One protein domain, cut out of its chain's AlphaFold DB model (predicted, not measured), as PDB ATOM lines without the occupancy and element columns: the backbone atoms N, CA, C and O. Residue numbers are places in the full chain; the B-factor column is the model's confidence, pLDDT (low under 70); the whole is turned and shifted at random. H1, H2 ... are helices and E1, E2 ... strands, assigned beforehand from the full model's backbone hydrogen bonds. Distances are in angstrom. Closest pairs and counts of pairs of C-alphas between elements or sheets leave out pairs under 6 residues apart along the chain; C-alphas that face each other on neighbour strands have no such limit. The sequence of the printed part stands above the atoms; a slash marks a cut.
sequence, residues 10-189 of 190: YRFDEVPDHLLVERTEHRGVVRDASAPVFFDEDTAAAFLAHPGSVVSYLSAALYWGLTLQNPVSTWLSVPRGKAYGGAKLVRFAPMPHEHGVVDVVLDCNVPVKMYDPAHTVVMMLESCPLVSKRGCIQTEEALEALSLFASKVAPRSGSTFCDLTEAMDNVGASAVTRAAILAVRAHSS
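What this domain is: This is residues 10 to 189 of the 190 residues of an uncharacterized protein of Thalassospira xianhensis MCCC 1A02616 (UniProt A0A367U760). An elongated body has four helices, H3 to H6, gathered at one end and a small two-stranded hairpin, E1 and E2, at the other; between these ends H1 and H2 pack on strand E4 of a second small hairpin, E3 and E4, which lies to one side, with H2 nearest the middle of the whole. H1 lies between the two hairpins, and H2 packs on H3 of the helix group. The printed part has 180 residues with six named helices and four named strands, in the order E1 E2 H1 H2 E3 E4 H3 H4 H5 H6; both two-stranded sheets, E3 - E4 and E1 - E2, are antiparallel. The class is mixed, helices and strands, with under half of the residues, 84, in named elements. The whole is compact by its radius of gyration of the C-alphas, 17.3 A, and spans 58 by 35 by 27 A.

Where its parts are: E3 is residues 101 to 105, 13.1 A long, and E4 residues 111 to 115, 13.2 A, from C-alpha 111 at (56.114, 20.994, -4.471). H1 is residues 41 to 49, 12.2 A, and H2 residues 57 to 63, 10.1 A. H3 is residues 117 to 127, 15.4 A; H4, residues 139 to 153, 20.8 A; H5, residues 160 to 170, 15.5 A; and H6, residues 175 to 188, 20.1 A, ending at C-alpha 188 at (35.908, 36.685, 18.899). E1 is residues 21 to 23, 6.9 A, from C-alpha 21 at (71.021, 9.053, -3.048), and E2 residues 29 to 32, 10.4 A.

How they stand to each other: In the hairpin E3 and E4, N 102 and O 114 are within hydrogen-bond range at 2.8 A. The closest C-alphas of H1 and E4, Phe 47 and Val 112, are 6.7 A apart; those of H2 and E4, Ala 60 and Met 114, 6.5 A. H3 is the hub, touching four helices. It touches H2 at Met 124 and Tyr 57, 5.6 A between C-alphas, and H4 at Met 124 and Ala 142, 5.1 A, a helical hairpin at a shallow tilt of 17 degrees. H3 touches H5 at Ala 118 and Leu 164, 5.2 A, at a steep tilt of 51 degrees. H6 only just touches H3, with 3 pairs of C-alphas within 8 A, through residue 177 alone. The closest C-alphas of E2 and H1, Val 29 and Ala 49, are 6.2 A apart. In the hairpin E1 and E2, N 22 and O 31 are 2.9 A apart. In H1 to H6 every O i to N i+4 pair is within hydrogen-bond range.

The domain as a whole: The farthest C-alphas, His 18 and Ala 186, are 58.2 A apart. The printed part has no cut. The links H2 to E3, 37 residues, and H3 to H4, 11 residues, are long. The pLDDT of the printed part averages 79.5 and is under 70 in residues 80 to 98, 129 to 136, 153 to 160 and 187 to 189.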
ATOM      1  N   TYR A  10      63.374  12.848  -4.411       91.81
ATOM      2  CA  TYR A  10      63.105  12.419  -5.773       91.81
ATOM      3  C   TYR A  10      62.333  11.110  -5.763       91.81
ATOM      4  O   TYR A  10      62.513  10.251  -4.892       91.81
ATOM      5  N   ARG A  11      61.506  10.914  -6.785       90.75
ATOM      6  CA  ARG A  11      61.027   9.573  -7.119       90.75
ATOM      7  C   ARG A  11      62.185   8.799  -7.728       90.75
ATOM      8  O   ARG A  11      63.026   9.377  -8.409       90.75
ATOM      9  N   PHE A  12      62.255   7.500  -7.465       88.06
ATOM     10  CA  PHE A  12      63.403   6.684  -7.870       88.06
ATOM     11  C   PHE A  12      63.658   6.699  -9.389       88.06
ATOM     12  O   PHE A  12      64.797   6.574  -9.823       88.06
ATOM     13  N   ASP A  13      62.608   6.860 -10.188       89.19
ATOM     14  CA  ASP A  13      62.635   6.962 -11.649       89.19
ATOM     15  C   ASP A  13      62.939   8.376 -12.184       89.19
ATOM     16  O   ASP A  13      63.088   8.549 -13.390       89.19
ATOM     17  N   GLU A  14      63.072   9.370 -11.303       90.69
ATOM     18  CA  GLU A  14      63.321  10.784 -11.628       90.69
ATOM     19  C   GLU A  14      64.697  11.271 -11.118       90.69
ATOM     20  O   GLU A  14      65.007  12.461 -11.178       90.69
ATOM     21  N   VAL A  15      65.530  10.362 -10.595       90.50
ATOM     22  CA  VAL A  15      66.836  10.688 -10.002       90.50
ATOM     23  C   VAL A  15      67.843  11.082 -11.090       90.50
ATOM     24  O   VAL A  15      68.052  10.307 -12.023       90.50
ATOM     25  N   PRO A  16      68.533  12.231 -10.967       89.62
ATOM     26  CA  PRO A  16      69.629  12.580 -11.867       89.62
ATOM     27  C   PRO A  16      70.798  11.586 -11.770       89.62
ATOM     28  O   PRO A  16      71.246  11.265 -10.673       89.62
ATOM     29  N   ASP A  17      71.370  11.177 -12.908       87.38
ATOM     30  CA  ASP A  17      72.428  10.144 -12.986       87.38
ATOM     31  C   ASP A  17      73.676  10.417 -12.125       87.38
ATOM     32  O   ASP A  17      74.411   9.501 -11.762       87.38
ATOM     33  N   HIS A  18      73.948  11.686 -11.823       85.75
ATOM     34  CA  HIS A  18      75.119  12.124 -11.065       85.75
ATOM     35  C   HIS A  18      74.859  12.245  -9.556       85.75
ATOM     36  O   HIS A  18      75.782  12.575  -8.809       85.75
ATOM     37  N   LEU A  19      73.623  12.021  -9.105       90.12
ATOM     38  CA  LEU A  19      73.217  12.250  -7.725       90.12
ATOM     39  C   LEU A  19      73.494  11.018  -6.855       90.12
ATOM     40  O   LEU A  19      73.065   9.906  -7.165       90.12
ATOM     41  N   LEU A  20      74.176  11.222  -5.726       91.62
ATOM     42  CA  LEU A  20      74.277  10.202  -4.689       91.62
ATOM     43  C   LEU A  20      73.012  10.244  -3.832       91.62
ATOM     44  O   LEU A  20      72.695  11.277  -3.246       91.62
ATOM     45  N   VAL A  21      72.313   9.115  -3.736       93.12
ATOM     46  CA  VAL A  21      71.021   9.053  -3.048       93.12
ATOM     47  C   VAL A  21      70.986   8.024  -1.926       93.12
ATOM     48  O   VAL A  21      71.613   6.965  -2.004       93.12
ATOM     49  N   GLU A  22      70.185   8.316  -0.905       92.25
ATOM     50  CA  GLU A  22      69.824   7.393   0.167       92.25
ATOM     51  C   GLU A  22      68.339   7.013   0.110       92.25
ATOM     52  O   GLU A  22      67.496   7.716  -0.455       92.25
ATOM     53  N   ARG A  23      68.008   5.842   0.664       89.31
ATOM     54  CA  ARG A  23      66.624   5.359   0.708       89.31
ATOM     55  C   ARG A  23      65.874   6.025   1.853       89.31
ATOM     56  O   ARG A  23      66.357   6.013   2.980       89.31
ATOM     57  N   THR A  24      64.663   6.491   1.571       87.25
ATOM     58  CA  THR A  24      63.721   6.946   2.603       87.25
ATOM     59  C   THR A  24      62.892   5.776   3.150       87.25
ATOM     60  O   THR A  24      62.906   4.672   2.593       87.25
ATOM     61  N   GLU A  25      62.114   6.012   4.214       83.06
ATOM     62  CA  GLU A  25      61.108   5.044   4.684       83.06
ATOM     63  C   GLU A  25      59.974   4.827   3.658       83.06
ATOM     64  O   GLU A  25      59.271   3.812   3.698       83.06
ATOM     65  N   HIS A  26      59.809   5.750   2.707       83.44
ATOM     66  CA  HIS A  26      58.768   5.711   1.691       83.44
ATOM     67  C   HIS A  26      59.245   4.984   0.431       83.44
ATOM     68  O   HIS A  26      60.162   5.399  -0.280       83.44
ATOM     69  N   ARG A  27      58.585   3.866   0.113       83.12
ATOM     70  CA  ARG A  27      58.933   3.051  -1.056       83.12
ATOM     71  C   ARG A  27      58.856   3.875  -2.346       83.12
ATOM     72  O   ARG A  27      57.816   4.443  -2.658       83.12
ATOM     73  N   GLY A  28      59.927   3.828  -3.136       86.44
ATOM     74  CA  GLY A  28      60.005   4.519  -4.427       86.44
ATOM     75  C   GLY A  28      60.423   5.986  -4.323       86.44
ATOM     76  O   GLY A  28      60.473   6.651  -5.352       86.44
ATOM     77  N   VAL A  29      60.748   6.467  -3.119       90.12
ATOM     78  CA  VAL A  29      61.273   7.812  -2.881       90.12
ATOM     79  C   VAL A  29      62.679   7.715  -2.304       90.12
ATOM     80  O   VAL A  29      62.951   6.921  -1.395       90.12
ATOM     81  N   VAL A  30      63.572   8.527  -2.846       93.00
ATOM     82  CA  VAL A  30      64.957   8.657  -2.404       93.00
ATOM     83  C   VAL A  30      65.278  10.111  -2.115       93.00
ATOM     84  O   VAL A  30      64.589  11.017  -2.581       93.00
ATOM     85  N   ARG A  31      66.334  10.317  -1.345       93.12
ATOM     86  CA  ARG A  31      66.807  11.631  -0.936       93.12
ATOM     87  C   ARG A  31      68.239  11.829  -1.408       93.12
ATOM     88  O   ARG A  31      69.015  10.875  -1.390       93.12
ATOM     89  N   ASP A  32      68.589  13.046  -1.805       92.31
ATOM     90  CA  ASP A  32      69.982  13.457  -1.969       92.31
ATOM     91  C   ASP A  32      70.740  13.269  -0.644       92.31
ATOM     92  O   ASP A  32      70.412  13.888   0.371       92.31
ATOM     93  N   ALA A  33      71.761  12.410  -0.659       90.75
ATOM     94  CA  ALA A  33      72.560  12.084   0.520       90.75
ATOM     95  C   ALA A  33      73.431  13.260   1.007       90.75
ATOM     96  O   ALA A  33      73.959  13.222   2.118       90.75
ATOM     97  N   SER A  34      73.619  14.289   0.176       89.62
ATOM     98  CA  SER A  34      74.389  15.493   0.505       89.62
ATOM     99  C   SER A  34      73.532  16.639   1.053       89.62
ATOM    100  O   SER A  34      74.069  17.584   1.639       89.62
ATOM    101  N   ALA A  35      72.211  16.558   0.897       87.62
ATOM    102  CA  ALA A  35      71.289  17.588   1.347       87.62
ATOM    103  C   ALA A  35      71.069  17.536   2.873       87.62
ATOM    104  O   ALA A  35      71.052  16.449   3.463       87.62
ATOM    105  N   PRO A  36      70.850  18.684   3.545       87.81
ATOM    106  CA  PRO A  36      70.515  18.708   4.965       87.81
ATOM    107  C   PRO A  36      69.149  18.058   5.222       87.81
ATOM    108  O   PRO A  36      68.340  17.904   4.311       87.81
ATOM    109  N   VAL A  37      68.912  17.648   6.471       85.75
ATOM    110  CA  VAL A  37      67.618  17.084   6.889       85.75
ATOM    111  C   VAL A  37      66.637  18.229   7.088       85.75
ATOM    112  O   VAL A  37      66.938  19.168   7.833       85.75
ATOM    113  N   PHE A  38      65.466  18.138   6.461       86.69
ATOM    114  CA  PHE A  38      64.404  19.133   6.609       86.69
ATOM    115  C   PHE A  38      63.285  18.613   7.505       86.69
ATOM    116  O   PHE A  38      63.016  17.417   7.575       86.69
ATOM    117  N   PHE A  39      62.610  19.527   8.198       83.38
ATOM    118  CA  PHE A  39      61.519  19.165   9.104       83.38
ATOM    119  C   PHE A  39      60.324  18.534   8.370       83.38
ATOM    120  O   PHE A  39      59.685  17.625   8.891       83.38
ATOM    121  N   ASP A  40      60.032  18.996   7.155       85.00
ATOM    122  CA  ASP A  40      58.897  18.559   6.338       85.00
ATOM    123  C   ASP A  40      59.248  17.454   5.324       85.00
ATOM    124  O   ASP A  40      58.414  17.083   4.491       85.00
ATOM    125  N   GLU A  41      60.449  16.878   5.429       87.12
ATOM    126  CA  GLU A  41      60.967  15.860   4.510       87.12
ATOM    127  C   GLU A  41      60.072  14.608   4.476       87.12
ATOM    128  O   GLU A  41      59.731  14.118   3.400       87.12
ATOM    129  N   ASP A  42      59.569  14.151   5.626       87.12
ATOM    130  CA  ASP A  42      58.626  13.022   5.699       87.12
ATOM    131  C   ASP A  42      57.273  13.338   5.039       87.12
ATOM    132  O   ASP A  42      56.603  12.456   4.491       87.12
ATOM    133  N   THR A  43      56.847  14.605   5.062       89.00
ATOM    134  CA  THR A  43      55.612  15.024   4.383       89.00
ATOM    135  C   THR A  43      55.800  15.000   2.872       89.00
ATOM    136  O   THR A  43      54.971  14.432   2.152       89.00
ATOM    137  N   ALA A  44      56.913  15.558   2.399       90.81
ATOM    138  CA  ALA A  44      57.299  15.531   0.996       90.81
ATOM    139  C   ALA A  44      57.464  14.095   0.476       90.81
ATOM    140  O   ALA A  44      56.911  13.739  -0.569       90.81
ATOM    141  N   ALA A  45      58.161  13.237   1.223       90.00
ATOM    142  CA  ALA A  45      58.412  11.861   0.822       90.00
ATOM    143  C   ALA A  45      57.117  11.038   0.754       90.00
ATOM    144  O   ALA A  45      56.877  10.330  -0.229       90.00
ATOM    145  N   ALA A  46      56.227  11.181   1.739       87.25
ATOM    146  CA  ALA A  46      54.919  10.537   1.702       87.25
ATOM    147  C   ALA A  46      54.079  11.000   0.499       87.25
ATOM    148  O   ALA A  46      53.427  10.177  -0.151       87.25
ATOM    149  N   PHE A  47      54.103  12.300   0.183       88.81
ATOM    150  CA  PHE A  47      53.392  12.861  -0.965       88.81
ATOM    151  C   PHE A  47      53.921  12.300  -2.295       88.81
ATOM    152  O   PHE A  47      53.136  11.826  -3.120       88.81
ATOM    153  N   LEU A  48      55.244  12.263  -2.483       89.75
ATOM    154  CA  LEU A  48      55.886  11.704  -3.682       89.75
ATOM    155  C   LEU A  48      55.598  10.205  -3.863       89.75
ATOM    156  O   LEU A  48      55.422   9.725  -4.992       89.75
ATOM    157  N   ALA A  49      55.493   9.453  -2.766       86.44
ATOM    158  CA  ALA A  49      55.101   8.044  -2.804       86.44
ATOM    159  C   ALA A  49      53.631   7.843  -3.224       86.44
ATOM    160  O   ALA A  49      53.256   6.776  -3.722       86.44
ATOM    161  N   HIS A  50      52.791   8.868  -3.068       83.69
ATOM    162  CA  HIS A  50      51.353   8.823  -3.325       83.69
ATOM    163  C   HIS A  50      50.914   9.964  -4.259       83.69
ATOM    164  O   HIS A  50      50.248  10.912  -3.830       83.69
ATOM    165  N   PRO A  51      51.240   9.870  -5.562       78.62
ATOM    166  CA  PRO A  51      50.974  10.934  -6.520       78.62
ATOM    167  C   PRO A  51      49.461  11.127  -6.682       78.62
ATOM    168  O   PRO A  51      48.706  10.168  -6.874       78.62
ATOM    169  N   GLY A  52      49.007  12.377  -6.605       82.06
ATOM    170  CA  GLY A  52      47.582  12.723  -6.616       82.06
ATOM    171  C   GLY A  52      46.899  12.670  -5.244       82.06
ATOM    172  O   GLY A  52      45.680  12.840  -5.171       82.06
ATOM    173  N   SER A  53      47.663  12.443  -4.172       86.25
ATOM    174  CA  SER A  53      47.230  12.754  -2.810       86.25
ATOM    175  C   SER A  53      47.223  14.267  -2.551       86.25
ATOM    176  O   SER A  53      47.675  15.054  -3.385       86.25
ATOM    177  N   VAL A  54      46.671  14.668  -1.410       89.31
ATOM    178  CA  VAL A  54      46.680  16.039  -0.887       89.31
ATOM    179  C   VAL A  54      47.083  15.975   0.585       89.31
ATOM    180  O   VAL A  54      46.507  15.199   1.351       89.31
ATOM    181  N   VAL A  55      48.062  16.776   1.003       90.06
ATOM    182  CA  VAL A  55      48.454  16.912   2.411       90.06
ATOM    183  C   VAL A  55      47.302  17.538   3.199       90.06
ATOM    184  O   VAL A  55      46.707  18.530   2.778       90.06
ATOM    185  N   SER A  56      46.949  16.928   4.330       87.38
ATOM    186  CA  SER A  56      45.681  17.194   5.017       87.38
ATOM    187  C   SER A  56      45.798  17.131   6.539       87.38
ATOM    188  O   SER A  56      46.821  16.704   7.074       87.38
ATOM    189  N   TYR A  57      44.725  17.528   7.230       87.25
ATOM    190  CA  TYR A  57      44.557  17.353   8.676       87.25
ATOM    191  C   TYR A  57      45.740  17.906   9.480       87.25
ATOM    192  O   TYR A  57      46.177  19.016   9.201       87.25
ATOM    193  N   LEU A  58      46.269  17.153  10.453       88.06
ATOM    194  CA  LEU A  58      47.365  17.602  11.314       88.06
ATOM    195  C   LEU A  58      48.647  17.949  10.548       88.06
ATOM    196  O   LEU A  58      49.347  18.862  10.963       88.06
ATOM    197  N   SER A  59      48.952  17.285   9.427       89.69
ATOM    198  CA  SER A  59      50.132  17.639   8.620       89.69
ATOM    199  C   SER A  59      49.974  19.001   7.944       89.69
ATOM    200  O   SER A  59      50.894  19.811   7.984       89.69
ATOM    201  N   ALA A  60      48.795  19.287   7.382       91.62
ATOM    202  CA  ALA A  60      48.502  20.614   6.838       91.62
ATOM    203  C   ALA A  60      48.404  21.662   7.959       91.62
ATOM    204  O   ALA A  60      48.954  22.754   7.845       91.62
ATOM    205  N   ALA A  61      47.760  21.322   9.078       92.06
ATOM    206  CA  ALA A  61      47.626  22.217  10.221       92.06
ATOM    207  C   ALA A  61      48.992  22.601  10.792       92.06
ATOM    208  O   ALA A  61      49.215  23.772  11.074       92.06
ATOM    209  N   LEU A  62      49.921  21.653  10.913       92.12
ATOM    210  CA  LEU A  62      51.279  21.924  11.372       92.12
ATOM    211  C   LEU A  62      51.992  22.905  10.438       92.12
ATOM    212  O   LEU A  62      52.542  23.896  10.916       92.12
ATOM    213  N   TYR A  63      51.922  22.670   9.123       92.19
ATOM    214  CA  TYR A  63      52.514  23.557   8.119       92.19
ATOM    215  C   TYR A  63      51.961  24.988   8.217       92.19
ATOM    216  O   TYR A  63      52.714  25.960   8.248       92.19
ATOM    217  N   TRP A  64      50.642  25.130   8.361       92.06
ATOM    218  CA  TRP A  64      49.991  26.434   8.525       92.06
ATOM    219  C   TRP A  64      50.142  27.036   9.934       92.06
ATOM    220  O   TRP A  64      49.635  28.128  10.203       92.06
ATOM    221  N   GLY A  65      50.808  26.342  10.862       91.75
ATOM    222  CA  GLY A  65      50.915  26.751  12.260       91.75
ATOM    223  C   GLY A  65      49.568  26.767  12.995       91.75
ATOM    224  O   GLY A  65      49.383  27.544  13.931       91.75
ATOM    225  N   LEU A  66      48.616  25.946  12.572       92.25
ATOM    226  CA  LEU A  66      47.293  25.753  13.166       92.25
ATOM    227  C   LEU A  66      47.264  24.602  14.181       92.25
ATOM    228  O   LEU A  66      46.203  24.152  14.578       92.25
ATOM    229  N   THR A  67      48.412  24.105  14.620       91.31
ATOM    230  CA  THR A  67      48.504  23.215  15.779       91.31
ATOM    231  C   THR A  67      49.876  23.366  16.420       91.31
ATOM    232  O   THR A  67      50.849  23.714  15.743       91.31
ATOM    233  N   LEU A  68      49.958  23.130  17.726       88.00
ATOM    234  CA  LEU A  68      51.224  22.975  18.443       88.00
ATOM    235  C   LEU A  68      51.693  21.514  18.481       88.00
ATOM    236  O   LEU A  68      52.789  21.225  18.965       88.00
ATOM    237  N   GLN A  69      50.868  20.587  17.997       86.44
ATOM    238  CA  GLN A  69      51.161  19.164  18.022       86.44
ATOM    239  C   GLN A  69      51.983  18.769  16.804       86.44
ATOM    240  O   GLN A  69      51.602  19.035  15.666       86.44
ATOM    241  N   ASN A  70      53.095  18.076  17.043       83.31
ATOM    242  CA  ASN A  70      53.838  17.439  15.970       83.31
ATOM    243  C   ASN A  70      53.187  16.077  15.653       83.31
ATOM    244  O   ASN A  70      53.184  15.199  16.525       83.31
ATOM    245  N   PRO A  71      52.592  15.879  14.463       79.44
ATOM    246  CA  PRO A  71      51.936  14.632  14.117       79.44
ATOM    247  C   PRO A  71      52.935  13.469  14.079       79.44
ATOM    248  O   PRO A  71      53.994  13.548  13.471       79.44
ATOM    249  N   VAL A  72      52.552  12.337  14.675       78.81
ATOM    250  CA  VAL A  72      53.366  11.100  14.708       78.81
ATOM    251  C   VAL A  72      53.464  10.422  13.325       78.81
ATOM    252  O   VAL A  72      54.212   9.465  13.136       78.81
ATOM    253  N   SER A  73      52.679  10.881  12.351       78.88
ATOM    254  CA  SER A  73      52.613  10.343  10.991       78.88
ATOM    255  C   SER A  73      52.167  11.411  10.003       78.88
ATOM    256  O   SER A  73      51.368  12.269  10.375       78.88
ATOM    257  N   THR A  74      52.566  11.306   8.735       84.25
ATOM    258  CA  THR A  74      52.062  12.189   7.674       84.25
ATOM    259  C   THR A  74      50.616  11.858   7.302       84.25
ATOM    260  O   THR A  74      50.292  10.719   6.966       84.25
ATOM    261  N   TRP A  75      49.749  12.871   7.294       84.44
ATOM    262  CA  TRP A  75      48.334  12.749   6.955       84.44
ATOM    263  C   TRP A  75      48.070  13.180   5.514       84.44
ATOM    264  O   TRP A  75      48.075  14.365   5.171       84.44
ATOM    265  N   LEU A  76      47.761  12.199   4.671       83.81
ATOM    266  CA  LEU A  76      47.394  12.415   3.276       83.81
ATOM    267  C   LEU A  76      45.934  12.046   3.041       83.81
ATOM    268  O   LEU A  76      45.488  10.977   3.462       83.81
ATOM    269  N   SER A  77      45.240  12.913   2.313       82.25
ATOM    270  CA  SER A  77      43.949  12.659   1.689       82.25
ATOM    271  C   SER A  77      44.172  12.083   0.300       82.25
ATOM    272  O   SER A  77      44.974  12.595  -0.481       82.25
ATOM    273  N   VAL A  78      43.477  10.996  -0.014       77.94
ATOM    274  CA  VAL A  78      43.610  10.300  -1.293       77.94
ATOM    275  C   VAL A  78      42.245  10.078  -1.943       77.94
ATOM    276  O   VAL A  78      41.270   9.845  -1.219       77.94
ATOM    277  N   PRO A  79      42.149  10.064  -3.289       71.56
ATOM    278  CA  PRO A  79      40.880   9.827  -3.963       71.56
ATOM    279  C   PRO A  79      40.327   8.440  -3.623       71.56
ATOM    280  O   PRO A  79      41.074   7.456  -3.546       71.56
ATOM    281  N   ARG A  80      39.001   8.345  -3.478       64.06
ATOM    282  CA  ARG A  80      38.304   7.065  -3.279       64.06
ATOM    283  C   ARG A  80      38.606   6.084  -4.419       64.06
ATOM    284  O   ARG A  80      38.742   6.472  -5.574       64.06
ATOM    285  N   GLY A  81      38.674   4.794  -4.085       58.94
ATOM    286  CA  GLY A  81      38.821   3.709  -5.065       58.94
ATOM    287  C   GLY A  81      40.255   3.407  -5.510       58.94
ATOM    288  O   GLY A  81      40.456   2.468  -6.276       58.94
ATOM    289  N   LYS A  82      41.261   4.135  -5.013       58.62
ATOM    290  CA  LYS A  82      42.675   3.804  -5.233       58.62
ATOM    291  C   LYS A  82      43.273   3.171  -3.977       58.62
ATOM    292  O   LYS A  82      43.224   3.754  -2.898       58.62
ATOM    293  N   ALA A  83      43.823   1.966  -4.111       56.16
ATOM    294  CA  ALA A  83      44.583   1.329  -3.043       56.16
ATOM    295  C   ALA A  83      45.985   1.943  -2.995       56.16
ATOM    296  O   ALA A  83      46.720   1.891  -3.980       56.16
ATOM    297  N   TYR A  84      46.357   2.510  -1.852       61.59
ATOM    298  CA  TYR A  84      47.697   3.036  -1.618       61.59
ATOM    299  C   TYR A  84      48.373   2.177  -0.555       61.59
ATOM    300  O   TYR A  84      47.860   2.033   0.553       61.59
ATOM    301  N   GLY A  85      49.506   1.571  -0.903       51.16
ATOM    302  CA  GLY A  85      50.372   0.879   0.046       51.16
ATOM    303  C   GLY A  85      51.630   1.702   0.288       51.16
ATOM    304  O   GLY A  85      52.236   2.151  -0.679       51.16
ATOM    305  N   GLY A  86      52.042   1.874   1.546       53.12
ATOM    306  CA  GLY A  86      53.408   2.309   1.867       53.12
ATOM    307  C   GLY A  86      53.585   3.549   2.745       53.12
ATOM    308  O   GLY A  86      54.681   3.704   3.265       53.12
ATOM    309  N   ALA A  87      52.574   4.388   2.990       52.72
ATOM    310  CA  ALA A  87      52.682   5.440   4.008       52.72
ATOM    311  C   ALA A  87      52.018   5.014   5.325       52.72
ATOM    312  O   ALA A  87      50.880   4.527   5.351       52.72
ATOM    313  N   LYS A  88      52.738   5.205   6.438       49.81
ATOM    314  CA  LYS A  88      52.173   5.139   7.790       49.81
ATOM    315  C   LYS A  88      51.084   6.220   7.887       49.81
ATOM    316  O   LYS A  88      51.399   7.398   7.940       49.81
ATOM    317  N   LEU A  89      49.823   5.770   7.897       55.56
ATOM    318  CA  LEU A  89      48.568   6.535   8.025       55.56
ATOM    319  C   LEU A  89      48.144   7.407   6.822       55.56
ATOM    320  O   LEU A  89      47.859   8.593   6.941       55.56
ATOM    321  N   VAL A  90      47.919   6.757   5.675       54.62
ATOM    322  CA  VAL A  90      47.020   7.283   4.628       54.62
ATOM    323  C   VAL A  90      45.576   7.235   5.132       54.62
ATOM    324  O   VAL A  90      45.082   6.157   5.482       54.62
ATOM    325  N   ARG A  91      44.866   8.370   5.143       57.31
ATOM    326  CA  ARG A  91      43.420   8.384   5.400       57.31
ATOM    327  C   ARG A  91      42.664   8.744   4.135       57.31
ATOM    328  O   ARG A  91      42.906   9.754   3.491       57.31
ATOM    329  N   PHE A  92      41.682   7.915   3.806       52.69
ATOM    330  CA  PHE A  92      40.676   8.261   2.816       52.69
ATOM    331  C   PHE A  92      39.817   9.383   3.394       52.69
ATOM    332  O   PHE A  92      38.851   9.125   4.112       52.69
ATOM    333  N   ALA A  93      40.182  10.630   3.113       51.16
ATOM    334  CA  ALA A  93      39.244  11.716   3.294       51.16
ATOM    335  C   ALA A  93      38.075  11.484   2.324       51.16
ATOM    336  O   ALA A  93      38.295  11.224   1.140       51.16
ATOM    337  N   PRO A  94      36.820  11.556   2.784       47.38
ATOM    338  CA  PRO A  94      35.658  11.430   1.915       47.38
ATOM    339  C   PRO A  94      35.482  12.618   0.949       47.38
ATOM    340  O   PRO A  94      34.505  12.617   0.204       47.38
ATOM    341  N   MET A  95      36.388  13.602   0.960       59.53
ATOM    342  CA  MET A  95      36.237  14.864   0.246       59.53
ATOM    343  C   MET A  95      36.677  14.822  -1.219       59.53
ATOM    344  O   MET A  95      37.652  14.145  -1.557       59.53
ATOM    345  N   PRO A  96      36.008  15.601  -2.084       57.59
ATOM    346  CA  PRO A  96      36.494  15.862  -3.425       57.59
ATOM    347  C   PRO A  96      37.783  16.692  -3.362       57.59
ATOM    348  O   PRO A  96      37.844  17.725  -2.705       57.59
ATOM    349  N   HIS A  97      38.812  16.252  -4.085       69.94
ATOM    350  CA  HIS A  97      40.112  16.926  -4.237       69.94
ATOM    351  C   HIS A  97      40.030  18.223  -5.077       69.94
ATOM    352  O   HIS A  97      41.022  18.657  -5.660       69.94
ATOM    353  N   GLU A  98      38.834  18.791  -5.211       69.56
ATOM    354  CA  GLU A  98      38.485  19.822  -6.191       69.56
ATOM    355  C   GLU A  98      38.415  21.222  -5.566       69.56
ATOM    356  O   GLU A  98      38.502  22.212  -6.286       69.56
ATOM    357  N   HIS A  99      38.321  21.317  -4.234       79.12
ATOM    358  CA  HIS A  99      38.165  22.580  -3.512       79.12
ATOM    359  C   HIS A  99      39.220  22.756  -2.423       79.12
ATOM    360  O   HIS A  99      39.591  21.801  -1.737       79.12
ATOM    361  N   GLY A 100      39.693  23.995  -2.273       84.81
ATOM    362  CA  GLY A 100      40.612  24.377  -1.206       84.81
ATOM    363  C   GLY A 100      41.990  23.742  -1.286       84.81
ATOM    364  O   GLY A 100      42.662  23.659  -0.268       84.81
ATOM    365  N   VAL A 101      42.398  23.236  -2.450       90.06
ATOM    366  CA  VAL A 101      43.723  22.645  -2.661       90.06
ATOM    367  C   VAL A 101      44.638  23.688  -3.289       90.06
ATOM    368  O   VAL A 101      44.311  24.254  -4.330       90.06
ATOM    369  N   VAL A 102      45.794  23.905  -2.674       92.38
ATOM    370  CA  VAL A 102      46.825  24.841  -3.125       92.38
ATOM    371  C   VAL A 102      48.154  24.121  -3.336       92.38
ATOM    372  O   VAL A 102      48.444  23.120  -2.672       92.38
ATOM    373  N   ASP A 103      48.959  24.631  -4.266       93.25
ATOM    374  CA  ASP A 103      50.338  24.185  -4.454       93.25
ATOM    375  C   ASP A 103      51.246  24.898  -3.445       93.25
ATOM    376  O   ASP A 103      51.245  26.127  -3.327       93.25
ATOM    377  N   VAL A 104      52.018  24.108  -2.706       93.06
ATOM    378  CA  VAL A 104      52.922  24.566  -1.652       93.06
ATOM    379  C   VAL A 104      54.309  24.013  -1.930       93.06
ATOM    380  O   VAL A 104      54.462  22.816  -2.146       93.06
ATOM    381  N   VAL A 105      55.326  24.870  -1.901       92.12
ATOM    382  CA  VAL A 105      56.726  24.430  -1.944       92.12
ATOM    383  C   VAL A 105      57.226  24.323  -0.512       92.12
ATOM    384  O   VAL A 105      57.281  25.327   0.196       92.12
ATOM    385  N   LEU A 106      57.542  23.096  -0.105       91.38
ATOM    386  CA  LEU A 106      58.106  22.771   1.203       91.38
ATOM    387  C   LEU A 106      59.558  23.261   1.328       91.38
ATOM    388  O   LEU A 106      60.202  23.562   0.318       91.38
ATOM    389  N   ASP A 107      60.094  23.317   2.547       89.44
ATOM    390  CA  ASP A 107      61.458  23.809   2.810       89.44
ATOM    391  C   ASP A 107      62.523  22.949   2.109       89.44
ATOM    392  O   ASP A 107      63.550  23.463   1.662       89.44
ATOM    393  N   CYS A 108      62.234  21.659   1.920       88.25
ATOM    394  CA  CYS A 108      63.018  20.724   1.108       88.25
ATOM    395  C   CYS A 108      62.920  20.947  -0.423       88.25
ATOM    396  O   CYS A 108      63.362  20.100  -1.205       88.25
ATOM    397  N   ASN A 109      62.333  22.069  -0.859       90.25
ATOM    398  CA  ASN A 109      62.111  22.461  -2.256       90.25
ATOM    399  C   ASN A 109      61.312  21.425  -3.073       90.25
ATOM    400  O   ASN A 109      61.514  21.247  -4.276       90.25
ATOM    401  N   VAL A 110      60.387  20.727  -2.409       90.31
ATOM    402  CA  VAL A 110      59.467  19.773  -3.039       90.31
ATOM    403  C   VAL A 110      58.075  20.402  -3.125       90.31
ATOM    404  O   VAL A 110      57.512  20.764  -2.087       90.31
ATOM    405  N   PRO A 111      57.487  20.536  -4.329       92.06
ATOM    406  CA  PRO A 111      56.114  20.994  -4.471       92.06
ATOM    407  C   PRO A 111      55.130  19.890  -4.062       92.06
ATOM    408  O   PRO A 111      55.201  18.756  -4.542       92.06
ATOM    409  N   VAL A 112      54.177  20.237  -3.203       92.31
ATOM    410  CA  VAL A 112      53.095  19.361  -2.745       92.31
ATOM    411  C   VAL A 112      51.741  20.037  -2.924       92.31
ATOM    412  O   VAL A 112      51.627  21.260  -2.895       92.31
ATOM    413  N   LYS A 113      50.690  19.227  -3.054       93.06
ATOM    414  CA  LYS A 113      49.307  19.706  -2.951       93.06
ATOM    415  C   LYS A 113      48.863  19.639  -1.504       93.06
ATOM    416  O   LYS A 113      49.002  18.585  -0.883       93.06
ATOM    417  N   MET A 114      48.289  20.714  -0.983       92.31
ATOM    418  CA  MET A 114      47.853  20.812   0.410       92.31
ATOM    419  C   MET A 114      46.499  21.511   0.496       92.31
ATOM    420  O   MET A 114      46.207  22.374  -0.327       92.31
ATOM    421  N   TYR A 115      45.673  21.160   1.482       90.06
ATOM    422  CA  TYR A 115      44.500  21.983   1.772       90.06
ATOM    423  C   TYR A 115      44.916  23.353   2.313       90.06
ATOM    424  O   TYR A 115      45.822  23.448   3.139       90.06
ATOM    425  N   ASP A 116      44.234  24.408   1.877       91.44
ATOM    426  CA  ASP A 116      44.413  25.752   2.411       91.44
ATOM    427  C   ASP A 116      44.068  25.806   3.918       91.44
ATOM    428  O   ASP A 116      43.483  24.861   4.472       91.44
ATOM    429  N   PRO A 117      44.437  26.889   4.622       91.75
ATOM    430  CA  PRO A 117      44.182  27.010   6.052       91.75
ATOM    431  C   PRO A 117      42.708  26.819   6.454       91.75
ATOM    432  O   PRO A 117      42.432  26.162   7.459       91.75
ATOM    433  N   ALA A 118      41.755  27.352   5.682       89.31
ATOM    434  CA  ALA A 118      40.332  27.296   6.019       89.31
ATOM    435  C   ALA A 118      39.765  25.881   5.828       89.31
ATOM    436  O   ALA A 118      39.147  25.323   6.740       89.31
ATOM    437  N   HIS A 119      40.042  25.261   4.681       88.62
ATOM    438  CA  HIS A 119      39.646  23.887   4.383       88.62
ATOM    439  C   HIS A 119      40.323  22.893   5.324       88.62
ATOM    440  O   HIS A 119      39.690  21.914   5.711       88.62
ATOM    441  N   THR A 120      41.557  23.161   5.765       89.19
ATOM    442  CA  THR A 120      42.234  22.358   6.794       89.19
ATOM    443  C   THR A 120      41.425  22.322   8.090       89.19
ATOM    444  O   THR A 120      41.127  21.234   8.586       89.19
ATOM    445  N   VAL A 121      41.008  23.479   8.618       88.94
ATOM    446  CA  VAL A 121      40.216  23.560   9.860       88.94
ATOM    447  C   VAL A 121      38.863  22.872   9.706       88.94
ATOM    448  O   VAL A 121      38.493  22.037  10.535       88.94
ATOM    449  N   VAL A 122      38.132  23.189   8.634       86.50
ATOM    450  CA  VAL A 122      36.820  22.586   8.361       86.50
ATOM    451  C   VAL A 122      36.940  21.063   8.267       86.50
ATOM    452  O   VAL A 122      36.131  20.336   8.843       86.50
ATOM    453  N   MET A 123      37.996  20.566   7.622       82.75
ATOM    454  CA  MET A 123      38.254  19.136   7.509       82.75
ATOM    455  C   MET A 123      38.545  18.447   8.827       82.75
ATOM    456  O   MET A 123      38.083  17.324   9.051       82.75
ATOM    457  N   MET A 124      39.321  19.102   9.687       86.50
ATOM    458  CA  MET A 124      39.606  18.591  11.021       86.50
ATOM    459  C   MET A 124      38.323  18.472  11.848       86.50
ATOM    460  O   MET A 124      38.112  17.437  12.478       86.50
ATOM    461  N   LEU A 125      37.439  19.474  11.780       85.06
ATOM    462  CA  LEU A 125      36.148  19.471  12.475       85.06
ATOM    463  C   LEU A 125      35.203  18.382  11.947       85.06
ATOM    464  O   LEU A 125      34.649  17.625  12.739       85.06
ATOM    465  N   GLU A 126      35.074  18.235  10.626       80.31
ATOM    466  CA  GLU A 126      34.220  17.202  10.016       80.31
ATOM    467  C   GLU A 126      34.731  15.778  10.266       80.31
ATOM    468  O   GLU A 126      33.956  14.828  10.386       80.31
ATOM    469  N   SER A 127      36.051  15.610  10.345       76.44
ATOM    470  CA  SER A 127      36.672  14.298  10.563       76.44
ATOM    471  C   SER A 127      36.821  13.938  12.043       76.44
ATOM    472  O   SER A 127      37.235  12.816  12.355       76.44
ATOM    473  N   CYS A 128      36.473  14.857  12.947       74.00
ATOM    474  CA  CYS A 128      36.427  14.617  14.377       74.00
ATOM    475  C   CYS A 128      35.156  13.828  14.739       74.00
ATOM    476  O   CYS A 128      34.040  14.342  14.625       74.00
ATOM    477  N   PRO A 129      35.261  12.576  15.214       63.66
ATOM    478  CA  PRO A 129      34.110  11.895  15.753       63.66
ATOM    479  C   PRO A 129      33.787  12.529  17.108       63.66
ATOM    480  O   PRO A 129      34.566  12.421  18.049       63.66
ATOM    481  N   LEU A 130      32.593  13.112  17.241       51.91
ATOM    482  CA  LEU A 130      32.056  13.578  18.531       51.91
ATOM    483  C   LEU A 130      32.063  12.484  19.627       51.91
ATOM    484  O   LEU A 130      31.874  12.778  20.803       51.91
ATOM    485  N   VAL A 131      32.275  11.217  19.247       39.34
ATOM    486  CA  VAL A 131      32.445  10.067  20.138       39.34
ATOM    487  C   VAL A 131      33.758   9.359  19.786       39.34
ATOM    488  O   VAL A 131      33.878   8.779  18.706       39.34
ATOM    489  N   SER A 132      34.739   9.422  20.693       41.97
ATOM    490  CA  SER A 132      36.125   8.960  20.513       41.97
ATOM    491  C   SER A 132      36.248   7.635  19.744       41.97
ATOM    492  O   SER A 132      35.800   6.576  20.191       41.97
ATOM    493  N   LYS A 133      36.911   7.686  18.584       50.09
ATOM    494  CA  LYS A 133      37.437   6.511  17.882       50.09
ATOM    495  C   LYS A 133      38.950   6.656  17.779       50.09
ATOM    496  O   LYS A 133      39.449   7.689  17.334       50.09
ATOM    497  N   ARG A 134      39.688   5.613  18.174       47.28
ATOM    498  CA  ARG A 134      41.153   5.584  18.053       47.28
ATOM    499  C   ARG A 134      41.579   5.865  16.610       47.28
ATOM    500  O   ARG A 134      41.076   5.247  15.672       47.28
ATOM    501  N   GLY A 135      42.527   6.784  16.459       57.56
ATOM    502  CA  GLY A 135      43.112   7.187  15.183       57.56
ATOM    503  C   GLY A 135      42.396   8.342  14.482       57.56
ATOM    504  O   GLY A 135      42.955   8.889  13.542       57.56
ATOM    505  N   CYS A 136      41.197   8.740  14.895       68.50
ATOM    506  CA  CYS A 136      40.597   9.960  14.363       68.50
ATOM    507  C   CYS A 136      41.262  11.210  14.947       68.50
ATOM    508  O   CYS A 136      41.927  11.132  15.980       68.50
ATOM    509  N   ILE A 137      41.043  12.344  14.286       76.75
ATOM    510  CA  ILE A 137      41.386  13.662  14.827       76.75
ATOM    511  C   ILE A 137      40.611  13.834  16.121       76.75
ATOM    512  O   ILE A 137      39.410  13.541  16.164       76.75
ATOM    513  N   GLN A 138      41.314  14.219  17.175       80.56
ATOM    514  CA  GLN A 138      40.692  14.458  18.467       80.56
ATOM    515  C   GLN A 138      39.954  15.800  18.442       80.56
ATOM    516  O   GLN A 138      40.342  16.735  17.738       80.56
ATOM    517  N   THR A 139      38.885  15.908  19.227       82.44
ATOM    518  CA  THR A 139      38.088  17.140  19.310       82.44
ATOM    519  C   THR A 139      38.954  18.325  19.711       82.44
ATOM    520  O   THR A 139      38.815  19.415  19.164       82.44
ATOM    521  N   GLU A 140      39.888  18.100  20.626       85.94
ATOM    522  CA  GLU A 140      40.820  19.098  21.133       85.94
ATOM    523  C   GLU A 140      41.746  19.622  20.029       85.94
ATOM    524  O   GLU A 140      41.936  20.829  19.934       85.94
ATOM    525  N   GLU A 141      42.251  18.747  19.154       87.38
ATOM    526  CA  GLU A 141      43.089  19.122  18.003       87.38
ATOM    527  C   GLU A 141      42.313  19.992  17.005       87.38
ATOM    528  O   GLU A 141      42.816  21.004  16.518       87.38
ATOM    529  N   ALA A 142      41.065  19.619  16.705       87.94
ATOM    530  CA  ALA A 142      40.230  20.367  15.768       87.94
ATOM    531  C   ALA A 142      39.817  21.741  16.328       87.94
ATOM    532  O   ALA A 142      39.803  22.735  15.598       87.94
ATOM    533  N   LEU A 143      39.509  21.815  17.626       88.19
ATOM    534  CA  LEU A 143      39.178  23.074  18.299       88.19
ATOM    535  C   LEU A 143      40.406  23.974  18.492       88.19
ATOM    536  O   LEU A 143      40.290  25.191  18.343       88.19
ATOM    537  N   GLU A 144      41.577  23.398  18.777       90.44
ATOM    538  CA  GLU A 144      42.852  24.121  18.794       90.44
ATOM    539  C   GLU A 144      43.102  24.774  17.431       90.44
ATOM    540  O   GLU A 144      43.339  25.982  17.370       90.44
ATOM    541  N   ALA A 145      42.970  24.012  16.342       90.75
ATOM    542  CA  ALA A 145      43.163  24.527  14.992       90.75
ATOM    543  C   ALA A 145      42.199  25.658  14.642       90.75
ATOM    544  O   ALA A 145      42.621  26.679  14.096       90.75
ATOM    545  N   LEU A 146      40.926  25.531  15.023       89.62
ATOM    546  CA  LEU A 146      39.938  26.596  14.854       89.62
ATOM    547  C   LEU A 146      40.313  27.863  15.644       89.62
ATOM    548  O   LEU A 146      40.220  28.972  15.115       89.62
ATOM    549  N   SER A 147      40.767  27.713  16.889       87.62
ATOM    550  CA  SER A 147      41.194  28.830  17.741       87.62
ATOM    551  C   SER A 147      42.457  29.524  17.209       87.62
ATOM    552  O   SER A 147      42.531  30.755  17.131       87.62
ATOM    553  N   LEU A 148      43.451  28.748  16.773       89.56
ATOM    554  CA  LEU A 148      44.677  29.267  16.166       89.56
ATOM    555  C   LEU A 148      44.401  29.953  14.829       89.56
ATOM    556  O   LEU A 148      44.965  31.011  14.563       89.56
ATOM    557  N   PHE A 149      43.495  29.410  14.018       87.81
ATOM    558  CA  PHE A 149      43.061  30.050  12.780       87.81
ATOM    559  C   PHE A 149      42.393  31.398  13.063       87.81
ATOM    560  O   PHE A 149      42.785  32.415  12.488       87.81
ATOM    561  N   ALA A 150      41.450  31.431  14.009       81.88
ATOM    562  CA  ALA A 150      40.795  32.666  14.417       81.88
ATOM    563  C   ALA A 150      41.808  33.694  14.951       81.88
ATOM    564  O   ALA A 150      41.775  34.848  14.550       81.88
ATOM    565  N   SER A 151      42.768  33.300  15.786       79.06
ATOM    566  CA  SER A 151      43.740  34.245  16.360       79.06
ATOM    567  C   SER A 151      44.826  34.716  15.382       79.06
ATOM    568  O   SER A 151      45.235  35.877  15.441       79.06
ATOM    569  N   LYS A 152      45.301  33.852  14.476       74.00
ATOM    570  CA  LYS A 152      46.400  34.170  13.542       74.00
ATOM    571  C   LYS A 152      45.929  34.849  12.262       74.00
ATOM    572  O   LYS A 152      46.672  35.654  11.700       74.00
ATOM    573  N   VAL A 153      44.720  34.534  11.799       61.72
ATOM    574  CA  VAL A 153      44.211  34.995  10.499       61.72
ATOM    575  C   VAL A 153      43.214  36.159  10.655       61.72
ATOM    576  O   VAL A 153      43.175  37.024   9.780       61.72
ATOM    577  N   ALA A 154      42.491  36.280  11.783       48.09
ATOM    578  CA  ALA A 154      41.473  37.328  11.978       48.09
ATOM    579  C   ALA A 154      41.944  38.791  12.154       48.09
ATOM    580  O   ALA A 154      41.101  39.670  11.963       48.09
ATOM    581  N   PRO A 155      43.213  39.156  12.453       47.12
ATOM    582  CA  PRO A 155      43.536  40.577  12.612       47.12
ATOM    583  C   PRO A 155      43.611  41.381  11.304       47.12
ATOM    584  O   PRO A 155      43.824  42.590  11.375       47.12
ATOM    585  N   ARG A 156      43.526  40.764  10.113       43.28
ATOM    586  CA  ARG A 156      43.921  41.455   8.863       43.28
ATOM    587  C   ARG A 156      42.803  41.905   7.925       43.28
ATOM    588  O   ARG A 156      43.047  42.819   7.146       43.28
ATOM    589  N   SER A 157      41.589  41.384   8.035       44.06
ATOM    590  CA  SER A 157      40.418  41.860   7.278       44.06
ATOM    591  C   SER A 157      39.240  40.969   7.636       44.06
ATOM    592  O   SER A 157      39.444  39.789   7.882       44.06
ATOM    593  N   GLY A 158      37.998  41.449   7.603       51.97
ATOM    594  CA  GLY A 158      36.799  40.612   7.805       51.97
ATOM    595  C   GLY A 158      36.606  39.433   6.821       51.97
ATOM    596  O   GLY A 158      35.508  38.893   6.766       51.97
ATOM    597  N   SER A 159      37.633  39.039   6.057       57.00
ATOM    598  CA  SER A 159      37.672  37.931   5.095       57.00
ATOM    599  C   SER A 159      37.792  36.550   5.749       57.00
ATOM    600  O   SER A 159      37.241  35.588   5.237       57.00
ATOM    601  N   THR A 160      38.413  36.435   6.924       67.94
ATOM    602  CA  THR A 160      38.768  35.141   7.538       67.94
ATOM    603  C   THR A 160      37.570  34.221   7.818       67.94
ATOM    604  O   THR A 160      37.642  33.007   7.645       67.94
ATOM    605  N   PHE A 161      36.438  34.788   8.248       72.75
ATOM    606  CA  PHE A 161      35.207  34.016   8.460       72.75
ATOM    607  C   PHE A 161      34.439  33.756   7.161       72.75
ATOM    608  O   PHE A 161      33.683  32.785   7.100       72.75
ATOM    609  N   CYS A 162      34.621  34.597   6.139       76.81
ATOM    610  CA  CYS A 162      34.105  34.329   4.800       76.81
ATOM    611  C   CYS A 162      34.808  33.102   4.216       76.81
ATOM    612  O   CYS A 162      34.110  32.199   3.774       76.81
ATOM    613  N   ASP A 163      36.133  33.006   4.364       81.06
ATOM    614  CA  ASP A 163      36.926  31.862   3.893       81.06
ATOM    615  C   ASP A 163      36.481  30.548   4.565       81.06
ATOM    616  O   ASP A 163      36.299  29.530   3.901       81.06
ATOM    617  N   LEU A 164      36.213  30.566   5.881       82.62
ATOM    618  CA  LEU A 164      35.646  29.403   6.581       82.62
ATOM    619  C   LEU A 164      34.227  29.070   6.119       82.62
ATOM    620  O   LEU A 164      33.861  27.902   6.073       82.62
ATOM    621  N   THR A 165      33.411  30.079   5.812       82.19
ATOM    622  CA  THR A 165      32.031  29.862   5.354       82.19
ATOM    623  C   THR A 165      32.003  29.264   3.957       82.19
ATOM    624  O   THR A 165      31.304  28.279   3.734       82.19
ATOM    625  N   GLU A 166      32.824  29.790   3.055       83.94
ATOM    626  CA  GLU A 166      33.009  29.240   1.718       83.94
ATOM    627  C   GLU A 166      33.554  27.808   1.787       83.94
ATOM    628  O   GLU A 166      32.989  26.907   1.169       83.94
ATOM    629  N   ALA A 167      34.571  27.560   2.619       82.06
ATOM    630  CA  ALA A 167      35.080  26.212   2.849       82.06
ATOM    631  C   ALA A 167      33.986  25.271   3.386       82.06
ATOM    632  O   ALA A 167      33.851  24.151   2.902       82.06
ATOM    633  N   MET A 168      33.154  25.714   4.338       83.56
ATOM    634  CA  MET A 168      32.024  24.923   4.844       83.56
ATOM    635  C   MET A 168      31.002  24.579   3.757       83.56
ATOM    636  O   MET A 168      30.457  23.473   3.756       83.56
ATOM    637  N   ASP A 169      30.709  25.515   2.861       84.56
ATOM    638  CA  ASP A 169      29.748  25.307   1.779       84.56
ATOM    639  C   ASP A 169      30.308  24.361   0.713       84.56
ATOM    640  O   ASP A 169      29.618  23.415   0.329       84.56
ATOM    641  N   ASN A 170      31.580  24.524   0.342       81.88
ATOM    642  CA  ASN A 170      32.278  23.650  -0.606       81.88
ATOM    643  C   ASN A 170      32.316  22.190  -0.144       81.88
ATOM    644  O   ASN A 170      32.220  21.275  -0.961       81.88
ATOM    645  N   VAL A 171      32.442  21.957   1.164       72.50
ATOM    646  CA  VAL A 171      32.518  20.593   1.708       72.50
ATOM    647  C   VAL A 171      31.164  20.036   2.153       72.50
ATOM    648  O   VAL A 171      31.090  18.883   2.571       72.50
ATOM    649  N   GLY A 172      30.094  20.837   2.103       76.75
ATOM    650  CA  GLY A 172      28.792  20.445   2.647       76.75
ATOM    651  C   GLY A 172      28.838  20.184   4.157       76.75
ATOM    652  O   GLY A 172      28.270  19.197   4.625       76.75
ATOM    653  N   ALA A 173      29.524  21.051   4.911       79.56
ATOM    654  CA  ALA A 173      29.796  20.864   6.335       79.56
ATOM    655  C   ALA A 173      28.522  20.620   7.155       79.56
ATOM    656  O   ALA A 173      27.485  21.272   6.953       79.56
ATOM    657  N   SER A 174      28.630  19.710   8.122       81.25
ATOM    658  CA  SER A 174      27.568  19.336   9.043       81.25
ATOM    659  C   SER A 174      27.094  20.521   9.889       81.25
ATOM    660  O   SER A 174      27.813  21.496  10.132       81.25
ATOM    661  N   ALA A 175      25.870  20.416  10.411       81.62
ATOM    662  CA  ALA A 175      25.319  21.419  11.323       81.62
ATOM    663  C   ALA A 175      26.199  21.628  12.572       81.62
ATOM    664  O   ALA A 175      26.253  22.734  13.102       81.62
ATOM    665  N   VAL A 176      26.913  20.588  13.015       79.56
ATOM    666  CA  VAL A 176      27.819  20.647  14.170       79.56
ATOM    667  C   VAL A 176      29.042  21.505  13.858       79.56
ATOM    668  O   VAL A 176      29.332  22.432  14.611       79.56
ATOM    669  N   THR A 177      29.726  21.252  12.742       81.31
ATOM    670  CA  THR A 177      30.889  22.051  12.317       81.31
ATOM    671  C   THR A 177      30.509  23.509  12.106       81.31
ATOM    672  O   THR A 177      31.195  24.411  12.591       81.31
ATOM    673  N   ARG A 178      29.353  23.746  11.472       81.56
ATOM    674  CA  ARG A 178      28.796  25.094  11.303       81.56
ATOM    675  C   ARG A 178      28.552  25.777  12.646       81.56
ATOM    676  O   ARG A 178      28.960  26.922  12.827       81.56
ATOM    677  N   ALA A 179      27.943  25.080  13.605       81.94
ATOM    678  CA  ALA A 179      27.708  25.620  14.941       81.94
ATOM    679  C   ALA A 179      29.018  25.941  15.683       81.94
ATOM    680  O   ALA A 179      29.115  27.005  16.293       81.94
ATOM    681  N   ALA A 180      30.034  25.077  15.594       80.94
ATOM    682  CA  ALA A 180      31.334  25.296  16.229       80.94
ATOM    683  C   ALA A 180      32.042  26.552  15.685       80.94
ATOM    684  O   ALA A 180      32.490  27.400  16.459       80.94
ATOM    685  N   ILE A 181      32.076  26.717  14.359       80.62
ATOM    686  CA  ILE A 181      32.688  27.887  13.706       80.62
ATOM    687  C   ILE A 181      31.940  29.178  14.067       80.62
ATOM    688  O   ILE A 181      32.563  30.193  14.395       80.62
ATOM    689  N   LEU A 182      30.603  29.147  14.067       80.81
ATOM    690  CA  LEU A 182      29.785  30.301  14.451       80.81
ATOM    691  C   LEU A 182      29.947  30.673  15.933       80.81
ATOM    692  O   LEU A 182      29.974  31.861  16.258       80.81
ATOM    693  N   ALA A 183      30.098  29.692  16.826       78.69
ATOM    694  CA  ALA A 183      30.331  29.940  18.249       78.69
ATOM    695  C   ALA A 183      31.663  30.671  18.491       78.69
ATOM    696  O   ALA A 183      31.698  31.665  19.219       78.69
ATOM    697  N   VAL A 184      32.741  30.248  17.821       75.88
ATOM    698  CA  VAL A 184      34.048  30.927  17.912       75.88
ATOM    699  C   VAL A 184      33.982  32.349  17.350       75.88
ATOM    700  O   VAL A 184      34.545  33.270  17.947       75.88
ATOM    701  N   ARG A 185      33.231  32.570  16.261       74.31
ATOM    702  CA  ARG A 185      32.987  33.920  15.723       74.31
ATOM    703  C   ARG A 185      32.330  34.842  16.744       74.31
ATOM    704  O   ARG A 185      32.769  35.980  16.910       74.31
ATOM    705  N   ALA A 186      31.292  34.353  17.419       71.62
ATOM    706  CA  ALA A 186      30.562  35.121  18.422       71.62
ATOM    707  C   ALA A 186      31.450  35.491  19.622       71.62
ATOM    708  O   ALA A 186      31.348  36.603  20.130       71.62
ATOM    709  N   HIS A 187      32.348  34.599  20.047       67.38
ATOM    710  CA  HIS A 187      33.311  34.888  21.117       67.38
ATOM    711  C   HIS A 187      34.451  35.819  20.695       67.38
ATOM    712  O   HIS A 187      34.946  36.562  21.530       67.38
ATOM    713  N   SER A 188      34.835  35.820  19.417       63.78
ATOM    714  CA  SER A 188      35.908  36.685  18.899       63.78
ATOM    715  C   SER A 188      35.452  38.122  18.596       63.78
ATOM    716  O   SER A 188      36.273  38.954  18.228       63.78
ATOM    717  N   SER A 189      34.146  38.402  18.683       59.12
ATOM    718  CA  SER A 189      33.545  39.713  18.375       59.12
ATOM    719  C   SER A 189      33.205  40.546  19.623       59.12
ATOM    720  O   SER A 189      32.645  41.631  19.480       59.12
TER     721      SER A 189